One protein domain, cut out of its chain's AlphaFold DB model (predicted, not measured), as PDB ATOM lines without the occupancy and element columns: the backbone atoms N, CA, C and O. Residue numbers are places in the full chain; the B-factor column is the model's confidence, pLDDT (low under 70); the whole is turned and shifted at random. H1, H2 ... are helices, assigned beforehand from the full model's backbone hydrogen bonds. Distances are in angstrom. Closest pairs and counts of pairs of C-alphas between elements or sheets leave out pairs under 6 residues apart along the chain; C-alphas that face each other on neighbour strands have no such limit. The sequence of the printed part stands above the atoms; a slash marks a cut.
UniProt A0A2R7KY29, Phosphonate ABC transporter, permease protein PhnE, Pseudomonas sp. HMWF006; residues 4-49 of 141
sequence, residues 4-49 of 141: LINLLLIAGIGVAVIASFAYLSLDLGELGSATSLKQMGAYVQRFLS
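What this domain is: This is residues 4 to 49 of the 141 residues of the protein "Phosphonate ABC transporter, permease protein PhnE" of Pseudomonas sp. HMWF006 (UniProt A0A2R7KY29). The model is a wide, open V with a long helix, H1, as one arm, a shorter helix, H3, as the other, and the short helix H2 near the bend between them. The arms do not fold back on each other. The printed part has 46 residues with three named helices, in the order H1, H2, H3, and no named strand; the class is all helix. It is extended, with a radius of gyration of the C-alphas of 17.4 A and spans of 54 by 20 by 13 A.

How they stand to each other: H1, residues 4 to 23, is apart from H2, residues 28 to 31, across a tight link of 4 residues. H2 is close but not clearly touching to H3, residues 34 to 47: their closest C-alphas, of Glu 30 and Ser 36, are 6.8 A apart. H1 and H3 are apart. In H1 and H3 every O i to N i+4 pair is within hydrogen-bond range; H2 is too short for such a pair.

Where its parts are: H1 begins at C-alpha 4 (7.248, 9.486, 15.189) and is 28.2 A long. H2 measures 5.4 A. H3 is 20.1 A long, ending at C-alpha 47 (-13.529, -21.207, 47.473).

The domain as a whole: The two farthest C-alphas, of Leu 4 and Ser 49, are 54.6 A apart. The printed part has no cut, both links are tight, and no printed residue is under 70 in pLDDT.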
ATOM      1  N   LEU A   4       6.737   8.647  14.109       85.81
ATOM      2  CA  LEU A   4       7.248   9.486  15.189       85.81
ATOM      3  C   LEU A   4       6.187   9.816  16.256       85.81
ATOM      4  O   LEU A   4       6.465   9.731  17.445       85.81
ATOM      5  N   ILE A   5       4.961  10.143  15.837       88.44
ATOM      6  CA  ILE A   5       3.858  10.476  16.753       88.44
ATOM      7  C   ILE A   5       3.443   9.227  17.537       88.44
ATOM      8  O   ILE A   5       3.258   9.294  18.747       88.44
ATOM      9  N   ASN A   6       3.381   8.071  16.872       88.19
ATOM     10  CA  ASN A   6       3.057   6.808  17.536       88.19
ATOM     11  C   ASN A   6       4.123   6.421  18.575       88.19
ATOM     12  O   ASN A   6       3.777   5.974  19.662       88.19
ATOM     13  N   LEU A   7       5.409   6.626  18.270       90.75
ATOM     14  CA  LEU A   7       6.502   6.351  19.207       90.75
ATOM     15  C   LEU A   7       6.459   7.268  20.435       90.75
ATOM     16  O   LEU A   7       6.643   6.791  21.552       90.75
ATOM     17  N   LEU A   8       6.164   8.556  20.245       92.69
ATOM     18  CA  LEU A   8       6.010   9.505  21.350       92.69
ATOM     19  C   LEU A   8       4.804   9.172  22.233       92.69
ATOM     20  O   LEU A   8       4.905   9.256  23.454       92.69
ATOM     21  N   LEU A   9       3.690   8.742  21.636       92.38
ATOM     22  CA  LEU A   9       2.517   8.294  22.389       92.38
ATOM     23  C   LEU A   9       2.817   7.036  23.211       92.38
ATOM     24  O   LEU A   9       2.478   6.992  24.389       92.38
ATOM     25  N   ILE A  10       3.495   6.043  22.631       93.25
ATOM     26  CA  ILE A  10       3.883   4.818  23.349       93.25
ATOM     27  C   ILE A  10       4.836   5.146  24.503       93.25
ATOM     28  O   ILE A  10       4.642   4.655  25.614       93.25
ATOM     29  N   ALA A  11       5.830   6.006  24.268       94.31
ATOM     30  CA  ALA A  11       6.753   6.442  25.309       94.31
ATOM     31  C   ALA A  11       6.025   7.206  26.428       94.31
ATOM     32  O   ALA A  11       6.253   6.932  27.603       94.31
ATOM     33  N   GLY A  12       5.105   8.107  26.074       95.00
ATOM     34  CA  GLY A  12       4.290   8.849  27.037       95.00
ATOM     35  C   GLY A  12       3.404   7.940  27.891       95.00
ATOM     36  O   GLY A  12       3.368   8.096  29.109       95.00
ATOM     37  N   ILE A  13       2.750   6.945  27.281       94.75
ATOM     38  CA  ILE A  13       1.962   5.936  28.007       94.75
ATOM     39  C   ILE A  13       2.869   5.116  28.930       94.75
ATOM     40  O   ILE A  13       2.529   4.916  30.093       94.75
ATOM     41  N   GLY A  14       4.040   4.688  28.449       94.38
ATOM     42  CA  GLY A  14       5.011   3.951  29.259       94.38
ATOM     43  C   GLY A  14       5.458   4.737  30.493       94.38
ATOM     44  O   GLY A  14       5.445   4.205  31.601       94.38
ATOM     45  N   VAL A  15       5.772   6.024  30.327       95.06
ATOM     46  CA  VAL A  15       6.124   6.920  31.439       95.06
ATOM     47  C   VAL A  15       4.954   7.089  32.406       95.06
ATOM     48  O   VAL A  15       5.160   6.999  33.611       95.06
ATOM     49  N   ALA A  16       3.731   7.283  31.907       93.19
ATOM     50  CA  ALA A  16       2.548   7.420  32.752       93.19
ATOM     51  C   ALA A  16       2.278   6.154  33.583       93.19
ATOM     52  O   ALA A  16       1.962   6.255  34.766       93.19
ATOM     53  N   VAL A  17       2.457   4.964  32.999       92.00
ATOM     54  CA  VAL A  17       2.335   3.687  33.716       92.00
ATOM     55  C   VAL A  17       3.397   3.580  34.810       92.00
ATOM     56  O   VAL A  17       3.052   3.335  35.962       92.00
ATOM     57  N   ILE A  18       4.671   3.830  34.493       89.62
ATOM     58  CA  ILE A  18       5.766   3.762  35.476       89.62
ATOM     59  C   ILE A  18       5.555   4.782  36.604       89.62
ATOM     60  O   ILE A  18       5.699   4.443  37.778       89.62
ATOM     61  N   ALA A  19       5.164   6.012  36.265       90.81
ATOM     62  CA  ALA A  19       4.867   7.059  37.237       90.81
ATOM     63  C   ALA A  19       3.689   6.677  38.144       90.81
ATOM     64  O   ALA A  19       3.744   6.929  39.342       90.81
ATOM     65  N   SER A  20       2.659   6.022  37.597       88.56
ATOM     66  CA  SER A  20       1.522   5.525  38.376       88.56
ATOM     67  C   SER A  20       1.960   4.458  39.384       88.56
ATOM     68  O   SER A  20       1.603   4.537  40.555       88.56
ATOM     69  N   PHE A  21       2.814   3.513  38.976       86.62
ATOM     70  CA  PHE A  21       3.343   2.468  39.864       86.62
ATOM     71  C   PHE A  21       4.236   3.044  40.968       86.62
ATOM     72  O   PHE A  21       4.132   2.623  42.121       86.62
ATOM     73  N   ALA A  22       5.070   4.034  40.634       85.31
ATOM     74  CA  ALA A  22       5.894   4.745  41.606       85.31
ATOM     75  C   ALA A  22       5.040   5.562  42.591       85.31
ATOM     76  O   ALA A  22       5.283   5.521  43.794       85.31
ATOM     77  N   TYR A  23       4.009   6.257  42.102       89.81
ATOM     78  CA  TYR A  23       3.087   7.037  42.931       89.81
ATOM     79  C   TYR A  23       2.278   6.150  43.888       89.81
ATOM     80  O   TYR A  23       2.133   6.472  45.063       89.81
ATOM     81  N   LEU A  24       1.806   4.999  43.402       83.81
ATOM     82  CA  LEU A  24       1.098   3.995  44.199       83.81
ATOM     83  C   LEU A  24       2.017   3.208  45.147       83.81
ATOM     84  O   LEU A  24       1.505   2.415  45.932       83.81
ATOM     85  N   SER A  25       3.341   3.418  45.090       80.94
ATOM     86  CA  SER A  25       4.339   2.659  45.860       80.94
ATOM     87  C   SER A  25       4.105   1.147  45.767       80.94
ATOM     88  O   SER A  25       4.163   0.429  46.763       80.94
ATOM     89  N   LEU A  26       3.770   0.675  44.561       75.75
ATOM     90  CA  LEU A  26       3.456  -0.728  44.319       75.75
ATOM     91  C   LEU A  26       4.712  -1.574  44.521       75.75
ATOM     92  O   LEU A  26       5.620  -1.570  43.687       75.75
ATOM     93  N   ASP A  27       4.747  -2.324  45.618       79.06
ATOM     94  CA  ASP A  27       5.813  -3.277  45.884       79.06
ATOM     95  C   ASP A  27       5.577  -4.557  45.071       79.06
ATOM     96  O   ASP A  27       4.834  -5.464  45.447       79.06
ATOM     97  N   LEU A  28       6.195  -4.616  43.892       76.31
ATOM     98  CA  LEU A  28       6.109  -5.782  43.011       76.31
ATOM     99  C   LEU A  28       6.845  -7.007  43.585       76.31
ATOM    100  O   LEU A  28       6.579  -8.126  43.147       76.31
ATOM    101  N   GLY A  29       7.738  -6.817  44.563       79.00
ATOM    102  CA  GLY A  29       8.407  -7.906  45.275       79.00
ATOM    103  C   GLY A  29       7.473  -8.618  46.256       79.00
ATOM    104  O   GLY A  29       7.517  -9.844  46.373       79.00
ATOM    105  N   GLU A  30       6.560  -7.874  46.883       80.88
ATOM    106  CA  GLU A  30       5.518  -8.404  47.775       80.88
ATOM    107  C   GLU A  30       4.542  -9.348  47.053       80.88
ATOM    108  O   GLU A  30       4.043 -10.292  47.668       80.88
ATOM    109  N   LEU A  31       4.312  -9.172  45.745       79.00
ATOM    110  CA  LEU A  31       3.453 -10.062  44.945       79.00
ATOM    111  C   LEU A  31       3.974 -11.507  44.914       79.00
ATOM    112  O   LEU A  31       3.190 -12.452  44.969       79.00
ATOM    113  N   GLY A  32       5.298 -11.674  44.842       81.31
ATOM    114  CA  GLY A  32       5.969 -12.975  44.884       81.31
ATOM    115  C   GLY A  32       6.334 -13.435  46.295       81.31
ATOM    116  O   GLY A  32       6.955 -14.489  46.449       81.31
ATOM    117  N   SER A  33       5.988 -12.658  47.326       87.19
ATOM    118  CA  SER A  33       6.323 -13.007  48.702       87.19
ATOM    119  C   SER A  33       5.621 -14.299  49.125       87.19
ATOM    120  O   SER A  33       4.494 -14.605  48.719       87.19
ATOM    121  N   ALA A  34       6.277 -15.063  50.001       86.19
ATOM    122  CA  ALA A  34       5.699 -16.278  50.569       86.19
ATOM    123  C   ALA A  34       4.362 -16.004  51.290       86.19
ATOM    124  O   ALA A  34       3.481 -16.865  51.314       86.19
ATOM    125  N   THR A  35       4.191 -14.799  51.841       88.38
ATOM    126  CA  THR A  35       2.960 -14.354  52.504       88.38
ATOM    127  C   THR A  35       1.815 -14.190  51.507       88.38
ATOM    128  O   THR A  35       0.754 -14.781  51.716       88.38
ATOM    129  N   SER A  36       2.032 -13.464  50.406       89.75
ATOM    130  CA  SER A  36       1.034 -13.261  49.346       89.75
ATOM    131  C   SER A  36       0.625 -14.579  48.700       89.75
ATOM    132  O   SER A  36      -0.566 -14.870  48.580       89.75
ATOM    133  N   LEU A  37       1.594 -15.447  48.391       90.31
ATOM    134  CA  LEU A  37       1.318 -16.779  47.844       90.31
ATOM    135  C   LEU A  37       0.499 -17.644  48.815       90.31
ATOM    136  O   LEU A  37      -0.434 -18.336  48.401       90.31
ATOM    137  N   LYS A  38       0.786 -17.572  50.121       92.88
ATOM    138  CA  LYS A  38       0.010 -18.276  51.150       92.88
ATOM    139  C   LYS A  38      -1.414 -17.728  51.275       92.88
ATOM    140  O   LYS A  38      -2.347 -18.512  51.436       92.88
ATOM    141  N   GLN A  39      -1.600 -16.411  51.183       92.00
ATOM    142  CA  GLN A  39      -2.926 -15.786  51.200       92.00
ATOM    143  C   GLN A  39      -3.742 -16.150  49.958       92.00
ATOM    144  O   GLN A  39      -4.903 -16.528  50.097       92.00
ATOM    145  N   MET A  40      -3.129 -16.116  48.771       91.75
ATOM    146  CA  MET A  40      -3.749 -16.574  47.524       91.75
ATOM    147  C   MET A  40      -4.194 -18.035  47.641       91.75
ATOM    148  O   MET A  40      -5.349 -18.352  47.355       91.75
ATOM    149  N   GLY A  41      -3.314 -18.912  48.139       93.56
ATOM    150  CA  GLY A  41      -3.635 -20.319  48.384       93.56
ATOM    151  C   GLY A  41      -4.788 -20.504  49.374       93.56
ATOM    152  O   GLY A  41      -5.712 -21.269  49.107       93.56
ATOM    153  N   ALA A  42      -4.795 -19.755  50.481       92.38
ATOM    154  CA  ALA A  42      -5.877 -19.795  51.464       92.38
ATOM    155  C   ALA A  42      -7.217 -19.303  50.890       92.38
ATOM    156  O   ALA A  42      -8.268 -19.856  51.215       92.38
ATOM    157  N   TYR A  43      -7.198 -18.289  50.021       91.56
ATOM    158  CA  TYR A  43      -8.394 -17.794  49.336       91.56
ATOM    159  C   TYR A  43      -8.980 -18.858  48.404       91.56
ATOM    160  O   TYR A  43     -10.174 -19.148  48.472       91.56
ATOM    161  N   VAL A  44      -8.131 -19.492  47.587       94.06
ATOM    162  CA  VAL A  44      -8.531 -20.600  46.706       94.06
ATOM    163  C   VAL A  44      -9.082 -21.769  47.525       94.06
ATOM    164  O   VAL A  44     -10.138 -22.306  47.199       94.06
ATOM    165  N   GLN A  45      -8.429 -22.129  48.632       94.25
ATOM    166  CA  GLN A  45      -8.889 -23.212  49.503       94.25
ATOM    167  C   GLN A  45     -10.277 -22.934  50.105       94.25
ATOM    168  O   GLN A  45     -11.096 -23.849  50.199       94.25
ATOM    169  N   ARG A  46     -10.567 -21.678  50.476       89.25
ATOM    170  CA  ARG A  46     -11.898 -21.262  50.950       89.25
ATOM    171  C   ARG A  46     -12.957 -21.366  49.856       89.25
ATOM    172  O   ARG A  46     -14.051 -21.835  50.139       89.25
ATOM    173  N   PHE A  47     -12.627 -21.009  48.615       89.44
ATOM    174  CA  PHE A  47     -13.529 -21.207  47.473       89.44
ATOM    175  C   PHE A  47     -13.870 -22.686  47.232       89.44
ATOM    176  O   PHE A  47     -14.981 -22.996  46.817       89.44
ATOM    177  N   LEU A  48     -12.931 -23.596  47.510       90.19
ATOM    178  CA  LEU A  48     -13.114 -25.042  47.338       90.19
ATOM    179  C   LEU A  48     -13.790 -25.738  48.530       90.19
ATOM    180  O   LEU A  48     -14.097 -26.924  48.437       90.19
ATOM    181  N   SER A  49     -14.025 -25.025  49.633       89.12
ATOM    182  CA  SER A  49     -14.679 -25.555  50.834       89.12
ATOM    183  C   SER A  49     -16.029 -24.857  51.044       89.12
ATOM    184  O   SER A  49     -16.136 -24.008  51.932       89.12
TER     185      SER A  49